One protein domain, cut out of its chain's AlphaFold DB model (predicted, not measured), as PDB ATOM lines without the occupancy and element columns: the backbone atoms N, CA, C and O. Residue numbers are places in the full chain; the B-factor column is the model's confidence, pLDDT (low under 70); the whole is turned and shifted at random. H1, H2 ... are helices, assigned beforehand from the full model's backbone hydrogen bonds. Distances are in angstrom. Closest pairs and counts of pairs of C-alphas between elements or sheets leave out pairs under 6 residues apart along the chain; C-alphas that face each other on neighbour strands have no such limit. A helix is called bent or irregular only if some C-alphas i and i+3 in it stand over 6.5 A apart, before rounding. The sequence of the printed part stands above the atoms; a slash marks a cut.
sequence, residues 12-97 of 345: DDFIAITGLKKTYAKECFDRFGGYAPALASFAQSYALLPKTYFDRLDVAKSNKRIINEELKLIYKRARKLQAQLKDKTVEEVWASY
ATOM      1  N   ASP A  12     198.057 190.758 166.691       93.38
ATOM      2  CA  ASP A  12     197.547 190.022 165.532       93.38
ATOM      3  C   ASP A  12     198.638 189.194 164.838       93.38
ATOM      4  O   ASP A  12     198.364 188.070 164.416       93.38
ATOM      5  N   ASP A  13     199.889 189.667 164.818       91.88
ATOM      6  CA  ASP A  13     201.023 188.887 164.307       91.88
ATOM      7  C   ASP A  13     201.282 187.663 165.193       91.88
ATOM      8  O   ASP A  13     201.567 186.570 164.700       91.88
ATOM      9  N   PHE A  14     201.146 187.824 166.515       92.94
ATOM     10  CA  PHE A  14     201.323 186.732 167.472       92.94
ATOM     11  C   PHE A  14     200.224 185.673 167.313       92.94
ATOM     12  O   PHE A  14     200.503 184.474 167.283       92.94
ATOM     13  N   ILE A  15     198.974 186.098 167.116       94.81
ATOM     14  CA  ILE A  15     197.849 185.208 166.795       94.81
ATOM     15  C   ILE A  15     198.074 184.508 165.448       94.81
ATOM     16  O   ILE A  15     197.815 183.307 165.309       94.81
ATOM     17  N   ALA A  16     198.557 185.241 164.443       93.25
ATOM     18  CA  ALA A  16     198.798 184.720 163.106       93.25
ATOM     19  C   ALA A  16     199.888 183.646 163.093       93.25
ATOM     20  O   ALA A  16     199.728 182.636 162.404       93.25
ATOM     21  N   ILE A  17     200.962 183.834 163.866       92.44
ATOM     22  CA  ILE A  17     202.087 182.902 163.876       92.44
ATOM     23  C   ILE A  17     201.830 181.669 164.757       92.44
ATOM     24  O   ILE A  17     202.257 180.573 164.392       92.44
ATOM     25  N   THR A  18     201.098 181.817 165.870       90.94
ATOM     26  CA  THR A  18     200.860 180.739 166.852       90.94
ATOM     27  C   THR A  18     199.565 179.956 166.630       90.94
ATOM     28  O   THR A  18     199.476 178.795 167.022       90.94
ATOM     29  N   GLY A  19     198.544 180.561 166.014       93.06
ATOM     30  CA  GLY A  19     197.221 179.944 165.859       93.06
ATOM     31  C   GLY A  19     196.384 179.880 167.145       93.06
ATOM     32  O   GLY A  19     195.340 179.219 167.158       93.06
ATOM     33  N   LEU A  20     196.828 180.547 168.216       93.12
ATOM     34  CA  LEU A  20     196.088 180.667 169.471       93.12
ATOM     35  C   LEU A  20     194.767 181.420 169.282       93.12
ATOM     36  O   LEU A  20     194.661 182.312 168.438       93.12
ATOM     37  N   LYS A  21     193.778 181.100 170.124       94.75
ATOM     38  CA  LYS A  21     192.567 181.918 170.245       94.75
ATOM     39  C   LYS A  21     192.934 183.316 170.702       94.75
ATOM     40  O   LYS A  21     193.796 183.478 171.567       94.75
ATOM     41  N   LYS A  22     192.218 184.319 170.192       94.50
ATOM     42  CA  LYS A  22     192.470 185.732 170.515       94.50
ATOM     43  C   LYS A  22     192.527 186.005 172.021       94.50
ATOM     44  O   LYS A  22     193.366 186.784 172.451       94.50
ATOM     45  N   THR A  23     191.674 185.356 172.815       92.56
ATOM     46  CA  THR A  23     191.644 185.509 174.279       92.56
ATOM     47  C   THR A  23     192.956 185.062 174.928       92.56
ATOM     48  O   THR A  23     193.609 185.867 175.584       92.56
ATOM     49  N   TYR A  24     193.403 183.830 174.666       92.50
ATOM     50  CA  TYR A  24     194.637 183.281 175.243       92.50
ATOM     51  C   TYR A  24     195.898 183.926 174.668       92.50
ATOM     52  O   TYR A  24     196.878 184.134 175.381       92.50
ATOM     53  N   ALA A  25     195.871 184.283 173.382       90.00
ATOM     54  CA  ALA A  25     196.949 185.038 172.765       90.00
ATOM     55  C   ALA A  25     197.109 186.403 173.442       90.00
ATOM     56  O   ALA A  25     198.229 186.772 173.774       90.00
ATOM     57  N   LYS A  26     196.001 187.115 173.695       88.75
ATOM     58  CA  LYS A  26     196.002 188.404 174.393       88.75
ATOM     59  C   LYS A  26     196.522 188.270 175.821       88.75
ATOM     60  O   LYS A  26     197.380 189.045 176.215       88.75
ATOM     61  N   GLU A  27     196.060 187.272 176.572       86.12
ATOM     62  CA  GLU A  27     196.540 187.024 177.938       86.12
ATOM     63  C   GLU A  27     198.051 186.767 177.987       86.12
ATOM     64  O   GLU A  27     198.750 187.359 178.806       86.12
ATOM     65  N   CYS A  28     198.573 185.923 177.094       81.25
ATOM     66  CA  CYS A  28     200.010 185.665 176.989       81.25
ATOM     67  C   CYS A  28     200.776 186.935 176.578       81.25
ATOM     68  O   CYS A  28     201.774 187.295 177.199       81.25
ATOM     69  N   PHE A  29     200.277 187.649 175.573       85.81
ATOM     70  CA  PHE A  29     200.889 188.868 175.056       85.81
ATOM     71  C   PHE A  29     200.990 189.972 176.116       85.81
ATOM     72  O   PHE A  29     202.061 190.555 176.292       85.81
ATOM     73  N   ASP A  30     199.907 190.211 176.857       83.38
ATOM     74  CA  ASP A  30     199.849 191.218 177.917       83.38
ATOM     75  C   ASP A  30     200.715 190.805 179.113       83.38
ATOM     76  O   ASP A  30     201.474 191.619 179.639       83.38
ATOM     77  N   ARG A  31     200.660 189.525 179.515       79.94
ATOM     78  CA  ARG A  31     201.421 189.000 180.659       79.94
ATOM     79  C   ARG A  31     202.930 189.130 180.478       79.94
ATOM     80  O   ARG A  31     203.628 189.396 181.452       79.94
ATOM     81  N   PHE A  32     203.431 188.902 179.267       77.88
ATOM     82  CA  PHE A  32     204.869 188.905 178.997       77.88
ATOM     83  C   PHE A  32     205.377 190.226 178.401       77.88
ATOM     84  O   PHE A  32     206.572 190.363 178.164       77.88
ATOM     85  N   GLY A  33     204.512 191.228 178.210       79.81
ATOM     86  CA  GLY A  33     204.939 192.565 177.789       79.81
ATOM     87  C   GLY A  33     205.222 192.694 176.290       79.81
ATOM     88  O   GLY A  33     206.046 193.514 175.884       79.81
ATOM     89  N   GLY A  34     204.542 191.900 175.459       85.44
ATOM     90  CA  GLY A  34     204.547 192.040 174.003       85.44
ATOM     91  C   GLY A  34     205.056 190.823 173.231       85.44
ATOM     92  O   GLY A  34     205.341 189.765 173.790       85.44
ATOM     93  N   TYR A  35     205.166 190.982 171.910       91.19
ATOM     94  CA  TYR A  35     205.360 189.883 170.957       91.19
ATOM     95  C   TYR A  35     206.561 188.984 171.260       91.19
ATOM     96  O   TYR A  35     206.417 187.768 171.299       91.19
ATOM     97  N   ALA A  36     207.753 189.555 171.438       83.81
ATOM     98  CA  ALA A  36     208.977 188.766 171.541       83.81
ATOM     99  C   ALA A  36     209.044 187.937 172.841       83.81
ATOM    100  O   ALA A  36     209.263 186.725 172.745       83.81
ATOM    101  N   PRO A  37     208.792 188.517 174.031       80.00
ATOM    102  CA  PRO A  37     208.649 187.735 175.259       80.00
ATOM    103  C   PRO A  37     207.499 186.718 175.208       80.00
ATOM    104  O   PRO A  37     207.664 185.578 175.643       80.00
ATOM    105  N   ALA A  38     206.350 187.087 174.631       82.31
ATOM    106  CA  ALA A  38     205.202 186.188 174.506       82.31
ATOM    107  C   ALA A  38     205.484 185.011 173.565       82.31
ATOM    108  O   ALA A  38     205.117 183.880 173.873       82.31
ATOM    109  N   LEU A  39     206.199 185.232 172.456       83.06
ATOM    110  CA  LEU A  39     206.627 184.172 171.545       83.06
ATOM    111  C   LEU A  39     207.643 183.235 172.198       83.06
ATOM    112  O   LEU A  39     207.541 182.021 172.018       83.06
ATOM    113  N   ALA A  40     208.576 183.767 172.992       72.00
ATOM    114  CA  ALA A  40     209.509 182.959 173.772       72.00
ATOM    115  C   ALA A  40     208.784 182.097 174.820       72.00
ATOM    116  O   ALA A  40     209.044 180.897 174.909       72.00
ATOM    117  N   SER A  41     207.826 182.673 175.551       73.62
ATOM    118  CA  SER A  41     207.025 181.943 176.540       73.62
ATOM    119  C   SER A  41     206.100 180.899 175.904       73.62
ATOM    120  O   SER A  41     206.032 179.753 176.358       73.62
ATOM    121  N   PHE A  42     205.430 181.258 174.807       78.25
ATOM    122  CA  PHE A  42     204.611 180.338 174.022       78.25
ATOM    123  C   PHE A  42     205.431 179.141 173.554       78.25
ATOM    124  O   PHE A  42     205.007 178.003 173.732       78.25
ATOM    125  N   ALA A  43     206.626 179.389 173.018       69.12
ATOM    126  CA  ALA A  43     207.530 178.341 172.575       69.12
ATOM    127  C   ALA A  43     207.914 177.370 173.694       69.12
ATOM    128  O   ALA A  43     207.946 176.161 173.473       69.12
ATOM    129  N   GLN A  44     208.129 177.902 174.900       56.16
ATOM    130  CA  GLN A  44     208.413 177.128 176.107       56.16
ATOM    131  C   GLN A  44     207.219 176.323 176.632       56.16
ATOM    132  O   GLN A  44     207.394 175.334 177.336       56.16
ATOM    133  N   SER A  45     206.000 176.718 176.283       63.00
ATOM    134  CA  SER A  45     204.790 176.093 176.821       63.00
ATOM    135  C   SER A  45     204.039 175.259 175.785       63.00
ATOM    136  O   SER A  45     203.147 174.502 176.155       63.00
ATOM    137  N   TYR A  46     204.389 175.360 174.496       70.00
ATOM    138  CA  TYR A  46     203.590 174.864 173.371       70.00
ATOM    139  C   TYR A  46     203.161 173.398 173.508       70.00
ATOM    140  O   TYR A  46     201.992 173.080 173.292       70.00
ATOM    141  N   ALA A  47     204.076 172.514 173.916       58.78
ATOM    142  CA  ALA A  47     203.798 171.085 174.079       58.78
ATOM    143  C   ALA A  47     202.791 170.776 175.205       58.78
ATOM    144  O   ALA A  47     202.156 169.723 175.186       58.78
ATOM    145  N   LEU A  48     202.650 171.687 176.171       60.84
ATOM    146  CA  LEU A  48     201.777 171.556 177.337       60.84
ATOM    147  C   LEU A  48     200.438 172.284 177.170       60.84
ATOM    148  O   LEU A  48     199.546 172.118 178.001       60.84
ATOM    149  N   LEU A  49     200.279 173.100 176.124       68.62
ATOM    150  CA  LEU A  49     199.063 173.887 175.944       68.62
ATOM    151  C   LEU A  49     197.873 172.987 175.565       68.62
ATOM    152  O   LEU A  49     197.972 172.185 174.629       68.62
ATOM    153  N   PRO A  50     196.710 173.140 176.229       79.56
ATOM    154  CA  PRO A  50     195.500 172.430 175.842       79.56
ATOM    155  C   PRO A  50     195.117 172.729 174.391       79.56
ATOM    156  O   PRO A  50     195.109 173.880 173.958       79.56
ATOM    157  N   LYS A  51     194.696 171.706 173.636       81.31
ATOM    158  CA  LYS A  51     194.243 171.881 172.239       81.31
ATOM    159  C   LYS A  51     193.100 172.896 172.108       81.31
ATOM    160  O   LYS A  51     192.962 173.540 171.076       81.31
ATOM    161  N   THR A  52     192.302 173.063 173.164       89.56
ATOM    162  CA  THR A  52     191.194 174.025 173.249       89.56
ATOM    163  C   THR A  52     191.640 175.489 173.206       89.56
ATOM    164  O   THR A  52     190.791 176.362 172.999       89.56
ATOM    165  N   TYR A  53     192.940 175.766 173.377       86.94
ATOM    166  CA  TYR A  53     193.521 177.111 173.355       86.94
ATOM    167  C   TYR A  53     193.807 177.620 171.938       86.94
ATOM    168  O   TYR A  53     194.150 178.789 171.766       86.94
ATOM    169  N   PHE A  54     193.636 176.774 170.922       92.06
ATOM    170  CA  PHE A  54     193.914 177.102 169.529       92.06
ATOM    171  C   PHE A  54     192.616 177.251 168.736       92.06
ATOM    172  O   PHE A  54     191.721 176.413 168.844       92.06
ATOM    173  N   ASP A  55     192.535 178.297 167.913       90.19
ATOM    174  CA  ASP A  55     191.579 178.341 166.797       90.19
ATOM    175  C   ASP A  55     192.120 177.530 165.613       90.19
ATOM    176  O   ASP A  55     191.362 176.946 164.842       90.19
ATOM    177  N   ARG A  56     193.454 177.470 165.469       89.38
ATOM    178  CA  ARG A  56     194.140 176.762 164.383       89.38
ATOM    179  C   ARG A  56     195.349 175.998 164.924       89.38
ATOM    180  O   ARG A  56     196.449 176.538 165.012       89.38
ATOM    181  N   LEU A  57     195.138 174.731 165.274       77.69
ATOM    182  CA  LEU A  57     196.132 173.896 165.962       77.69
ATOM    183  C   LEU A  57     197.423 173.675 165.151       77.69
ATOM    184  O   LEU A  57     198.514 173.604 165.721       77.69
ATOM    185  N   ASP A  58     197.307 173.580 163.827       79.50
ATOM    186  CA  ASP A  58     198.440 173.251 162.956       79.50
ATOM    187  C   ASP A  58     199.284 174.467 162.571       79.50
ATOM    188  O   ASP A  58     200.417 174.304 162.129       79.50
ATOM    189  N   VAL A  59     198.795 175.690 162.801       81.88
ATOM    190  CA  VAL A  59     199.486 176.926 162.400       81.88
ATOM    191  C   VAL A  59     200.857 177.046 163.060       81.88
ATOM    192  O   VAL A  59     201.835 177.294 162.361       81.88
ATOM    193  N   ALA A  60     200.975 176.775 164.363       77.38
ATOM    194  CA  ALA A  60     202.276 176.771 165.040       77.38
ATOM    195  C   ALA A  60     203.240 175.710 164.476       77.38
ATOM    196  O   ALA A  60     204.443 175.953 164.384       77.38
ATOM    197  N   LYS A  61     202.726 174.545 164.054       73.25
ATOM    198  CA  LYS A  61     203.545 173.486 163.437       73.25
ATOM    199  C   LYS A  61     204.006 173.887 162.040       73.25
ATOM    200  O   LYS A  61     205.182 173.735 161.723       73.25
ATOM    201  N   SER A  62     203.107 174.434 161.228       77.81
ATOM    202  CA  SER A  62     203.405 174.918 159.877       77.81
ATOM    203  C   SER A  62     204.359 176.115 159.896       77.81
ATOM    204  O   SER A  62     205.248 176.209 159.052       77.81
ATOM    205  N   ASN A  63     204.246 176.981 160.903       81.88
ATOM    206  CA  ASN A  63     205.104 178.152 161.083       81.88
ATOM    207  C   ASN A  63     206.368 177.869 161.894       81.88
ATOM    208  O   ASN A  63     207.148 178.790 162.124       81.88
ATOM    209  N   LYS A  64     206.624 176.618 162.297       71.12
ATOM    210  CA  LYS A  64     207.758 176.233 163.151       71.12
ATOM    211  C   LYS A  64     209.090 176.825 162.687       71.12
ATOM    212  O   LYS A  64     209.849 177.347 163.497       71.12
ATOM    213  N   ARG A  65     209.367 176.787 161.378       69.69
ATOM    214  CA  ARG A  65     210.592 177.372 160.809       69.69
ATOM    215  C   ARG A  65     210.658 178.882 161.050       69.69
ATOM    216  O   ARG A  65     211.701 179.374 161.455       69.69
ATOM    217  N   ILE A  66     209.555 179.592 160.825       78.31
ATOM    218  CA  ILE A  66     209.462 181.049 160.990       78.31
ATOM    219  C   ILE A  66     209.590 181.416 162.471       78.31
ATOM    220  O   ILE A  66     210.443 182.226 162.811       78.31
ATOM    221  N   ILE A  67     208.830 180.751 163.347       77.19
ATOM    222  CA  ILE A  67     208.898 180.931 164.806       77.19
ATOM    223  C   ILE A  67     210.339 180.759 165.293       77.19
ATOM    224  O   ILE A  67     210.847 181.599 166.026       77.19
ATOM    225  N   ASN A  68     211.031 179.712 164.840       65.75
ATOM    226  CA  ASN A  68     212.416 179.469 165.231       65.75
ATOM    227  C   ASN A  68     213.376 180.563 164.733       65.75
ATOM    228  O   ASN A  68     214.261 180.962 165.487       65.75
ATOM    229  N   GLU A  69     213.228 181.067 163.502       74.31
ATOM    230  CA  GLU A  69     214.045 182.189 163.008       74.31
ATOM    231  C   GLU A  69     213.814 183.473 163.818       74.31
ATOM    232  O   GLU A  69     214.772 184.176 164.143       74.31
ATOM    233  N   GLU A  70     212.572 183.760 164.202       80.06
ATOM    234  CA  GLU A  70     212.260 184.920 165.038       80.06
ATOM    235  C   GLU A  70     212.809 184.747 166.462       80.06
ATOM    236  O   GLU A  70     213.486 185.641 166.972       80.06
ATOM    237  N   LEU A  71     212.649 183.563 167.067       68.88
ATOM    238  CA  LEU A  71     213.196 183.244 168.390       68.88
ATOM    239  C   LEU A  71     214.722 183.387 168.447       68.88
ATOM    240  O   LEU A  71     215.235 183.917 169.429       68.88
ATOM    241  N   LYS A  72     215.468 183.002 167.398       63.88
ATOM    242  CA  LYS A  72     216.927 183.251 167.333       63.88
ATOM    243  C   LYS A  72     217.256 184.718 167.550       63.88
ATOM    244  O   LYS A  72     218.166 185.058 168.306       63.88
ATOM    245  N   LEU A  73     216.558 185.581 166.815       69.62
ATOM    246  CA  LEU A  73     216.800 187.015 166.820       69.62
ATOM    247  C   LEU A  73     216.374 187.604 168.170       69.62
ATOM    248  O   LEU A  73     217.101 188.434 168.718       69.62
ATOM    249  N   ILE A  74     215.282 187.088 168.747       73.19
ATOM    250  CA  ILE A  74     214.790 187.447 170.080       73.19
ATOM    251  C   ILE A  74     215.812 187.105 171.168       73.19
ATOM    252  O   ILE A  74     216.269 187.986 171.894       73.19
ATOM    253  N   TYR A  75     216.258 185.851 171.247       64.81
ATOM    254  CA  TYR A  75     217.239 185.431 172.251       64.81
ATOM    255  C   TYR A  75     218.595 186.119 172.057       64.81
ATOM    256  O   TYR A  75     219.251 186.481 173.033       64.81
ATOM    257  N   LYS A  76     219.011 186.377 170.809       68.50
ATOM    258  CA  LYS A  76     220.215 187.176 170.529       68.50
ATOM    259  C   LYS A  76     220.093 188.592 171.099       68.50
ATOM    260  O   LYS A  76     221.076 189.114 171.622       68.50
ATOM    261  N   ARG A  77     218.916 189.221 171.013       72.75
ATOM    262  CA  ARG A  77     218.659 190.539 171.612       72.75
ATOM    263  C   ARG A  77     218.597 190.467 173.138       72.75
ATOM    264  O   ARG A  77     219.250 191.291 173.770       72.75
ATOM    265  N   ALA A  78     217.912 189.478 173.709       65.94
ATOM    266  CA  ALA A  78     217.842 189.273 175.159       65.94
ATOM    267  C   ALA A  78     219.242 189.132 175.783       65.94
ATOM    268  O   ALA A  78     219.549 189.809 176.758       65.94
ATOM    269  N   ARG A  79     220.148 188.365 175.160       66.56
ATOM    270  CA  ARG A  79     221.549 188.246 175.615       66.56
ATOM    271  C   ARG A  79     222.315 189.564 175.532       66.56
ATOM    272  O   ARG A  79     223.076 189.896 176.433       66.56
ATOM    273  N   LYS A  80     222.106 190.344 174.463       71.62
ATOM    274  CA  LYS A  80     222.692 191.693 174.361       71.62
ATOM    275  C   LYS A  80     222.181 192.611 175.472       71.62
ATOM    276  O   LYS A  80     222.967 193.381 176.003       71.62
ATOM    277  N   LEU A  81     220.892 192.531 175.810       67.56
ATOM    278  CA  LEU A  81     220.306 193.286 176.919       67.56
ATOM    279  C   LEU A  81     220.876 192.845 178.264       67.56
ATOM    280  O   LEU A  81     221.271 193.696 179.047       67.56
ATOM    281  N   GLN A  82     220.997 191.540 178.499       70.12
ATOM    282  CA  GLN A  82     221.610 190.993 179.707       70.12
ATOM    283  C   GLN A  82     223.059 191.473 179.880       70.12
ATOM    284  O   GLN A  82     223.445 191.899 180.962       70.12
ATOM    285  N   ALA A  83     223.843 191.497 178.798       69.81
ATOM    286  CA  ALA A  83     225.203 192.035 178.820       69.81
ATOM    287  C   ALA A  83     225.254 193.558 179.080       69.81
ATOM    288  O   ALA A  83     226.239 194.055 179.624       69.81
ATOM    289  N   GLN A  84     224.214 194.300 178.681       75.44
ATOM    290  CA  GLN A  84     224.089 195.749 178.900       75.44
ATOM    291  C   GLN A  84     223.591 196.095 180.312       75.44
ATOM    292  O   GLN A  84     223.977 197.123 180.860       75.44
ATOM    293  N   LEU A  85     222.744 195.249 180.897       72.50
ATOM    294  CA  LEU A  85     222.038 195.470 182.158       72.50
ATOM    295  C   LEU A  85     222.692 194.695 183.316       72.50
ATOM    296  O   LEU A  85     221.986 193.998 184.035       72.50
ATOM    297  N   LYS A  86     224.026 194.778 183.466       63.19
ATOM    298  CA  LYS A  86     224.790 194.059 184.511       63.19
ATOM    299  C   LYS A  86     224.037 194.035 185.856       63.19
ATOM    300  O   LYS A  86     223.492 195.056 186.266       63.19
ATOM    301  N   ASP A  87     224.020 192.864 186.495       68.38
ATOM    302  CA  ASP A  87     223.368 192.568 187.784       68.38
ATOM    303  C   ASP A  87     221.825 192.486 187.786       68.38
ATOM    304  O   ASP A  87     221.228 192.390 188.856       68.38
ATOM    305  N   LYS A  88     221.166 192.455 186.617       62.88
ATOM    306  CA  LYS A  88     219.721 192.169 186.511       62.88
ATOM    307  C   LYS A  88     219.401 190.685 186.341       62.88
ATOM    308  O   LYS A  88     220.107 189.966 185.628       62.88
ATOM    309  N   THR A  89     218.293 190.239 186.935       64.38
ATOM    310  CA  THR A  89     217.801 188.863 186.765       64.38
ATOM    311  C   THR A  89     217.250 188.637 185.355       64.38
ATOM    312  O   THR A  89     216.964 189.575 184.605       64.38
ATOM    313  N   VAL A  90     217.077 187.369 184.971       55.88
ATOM    314  CA  VAL A  90     216.505 187.003 183.667       55.88
ATOM    315  C   VAL A  90     215.108 187.610 183.499       55.88
ATOM    316  O   VAL A  90     214.801 188.162 182.444       55.88
ATOM    317  N   GLU A  91     214.286 187.583 184.547       65.50
ATOM    318  CA  GLU A  91     212.945 188.175 184.574       65.50
ATOM    319  C   GLU A  91     212.993 189.681 184.304       65.50
ATOM    320  O   GLU A  91     212.214 190.196 183.503       65.50
ATOM    321  N   GLU A  92     213.942 190.388 184.916       69.31
ATOM    322  CA  GLU A  92     214.109 191.827 184.728       69.31
ATOM    323  C   GLU A  92     214.625 192.183 183.327       69.31
ATOM    324  O   GLU A  92     214.256 193.228 182.780       69.31
ATOM    325  N   VAL A  93     215.444 191.319 182.713       67.25
ATOM    326  CA  VAL A  93     215.895 191.457 181.317       67.25
ATOM    327  C   VAL A  93     214.721 191.307 180.348       67.25
ATOM    328  O   VAL A  93     214.600 192.104 179.416       67.25
ATOM    329  N   TRP A  94     213.832 190.335 180.571       71.31
ATOM    330  CA  TRP A  94     212.628 190.156 179.751       71.31
ATOM    331  C   TRP A  94     211.590 191.256 179.980       71.31
ATOM    332  O   TRP A  94     210.994 191.734 179.018       71.31
ATOM    333  N   ALA A  95     211.422 191.730 181.215       77.75
ATOM    334  CA  ALA A  95     210.594 192.900 181.503       77.75
ATOM    335  C   ALA A  95     211.151 194.171 180.836       77.75
ATOM    336  O   ALA A  95     210.392 195.044 180.416       77.75
ATOM    337  N   SER A  96     212.477 194.250 180.685       78.62
ATOM    338  CA  SER A  96     213.159 195.368 180.027       78.62
ATOM    339  C   SER A  96     213.361 195.164 178.515       78.62
ATOM    340  O   SER A  96     214.134 195.885 177.888       78.62
ATOM    341  N   TYR A  97     212.706 194.167 177.905       78.81
ATOM    342  CA  TYR A  97     213.053 193.704 176.558       78.81
ATOM    343  C   TYR A  97     212.897 194.786 175.469       78.81
ATOM    344  O   TYR A  97     213.706 194.869 174.541       78.81
TER     345      TYR A  97
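Overview. This is residues 12 to 97 of the 345 residues of the protein "Putative GTPase activating protein" of Trypanosoma theileri (UniProt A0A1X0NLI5). A long helix, H5, runs along one side of the domain, and H3, in the middle, crosses between it and H2 on the other side. H1 and H4 gather near the first residues of H5, while beyond Gln 84 the link of residues 85 to 89 folds back and H6 packs on H5. The printed part has 86 residues with six named helices, H1 to H6 in chain order, and no named strand; the class is all helix. It is compact, with a radius of gyration of the C-alphas of 13.4 A, yet elongated in outline, spanning 41 by 24 by 22 A.

Arrangement. Start at H5, residues 64 to 84. Its residues 67 to 74 alone touch H3, residues 35 to 48, and H3 touches H5 with residues 36 to 40 alone; the closest C-alphas, those of Ala 36 and Ile 74, are 6.1 A apart. Their lines stand at a steep tilt of 57 degrees, opposite ways. Go on to H2, residues 22 to 32, which touches H3 at Phe 29 and Ala 38, the closest C-alphas, 5.1 A apart, at a steep tilt of 65 degrees, opposite ways. H2 and H5 are apart. H1, residues 12 to 18, touches H2, about perpendicular at 85 degrees, with the closest C-alphas, those of Ile 15 and Ala 25, 6.0 A apart. H4, residues 59 to 62, touches H1, where the closest C-alphas, those of Thr 18 and Ala 60, are 4.6 A apart. At residues 78 to 82 alone, H5 touches H6, residues 90 to 95, about perpendicular at 77 degrees; the closest C-alphas, those of Gln 82 and Val 93, are 6.0 A apart. In H1, H2 and H6 every O i to N i+4 pair is within hydrogen-bond range; H3 has 8 of 10 and H5 16 of 17, while H4 is too short for such a pair.

Along the chain. Find C-alpha 64 at (207.758, 176.233, 163.151); from there H5 runs 29.9 A to C-alpha 84 at (224.089, 195.749, 178.900). H3 spans 19.7 A and is irregular, with C-alphas 44 and 47 lying 7.9 A apart. H2 spans 15.4 A, H1 9.9 A, H6 8.6 A and H4 5.1 A. Look for the beginning of H1 at C-alpha 12, (197.547, 190.022, 165.532).

Size, cuts and confidence. The two C-alphas farthest apart, those of Asp 55 and Lys 86, are 40.8 A apart. The printed part has no cut and no long link. Mean pLDDT of the printed part is 77.7; look for values under 70 at 25 residues, among them 43 to 45, 47 to 49 and 86 to 93.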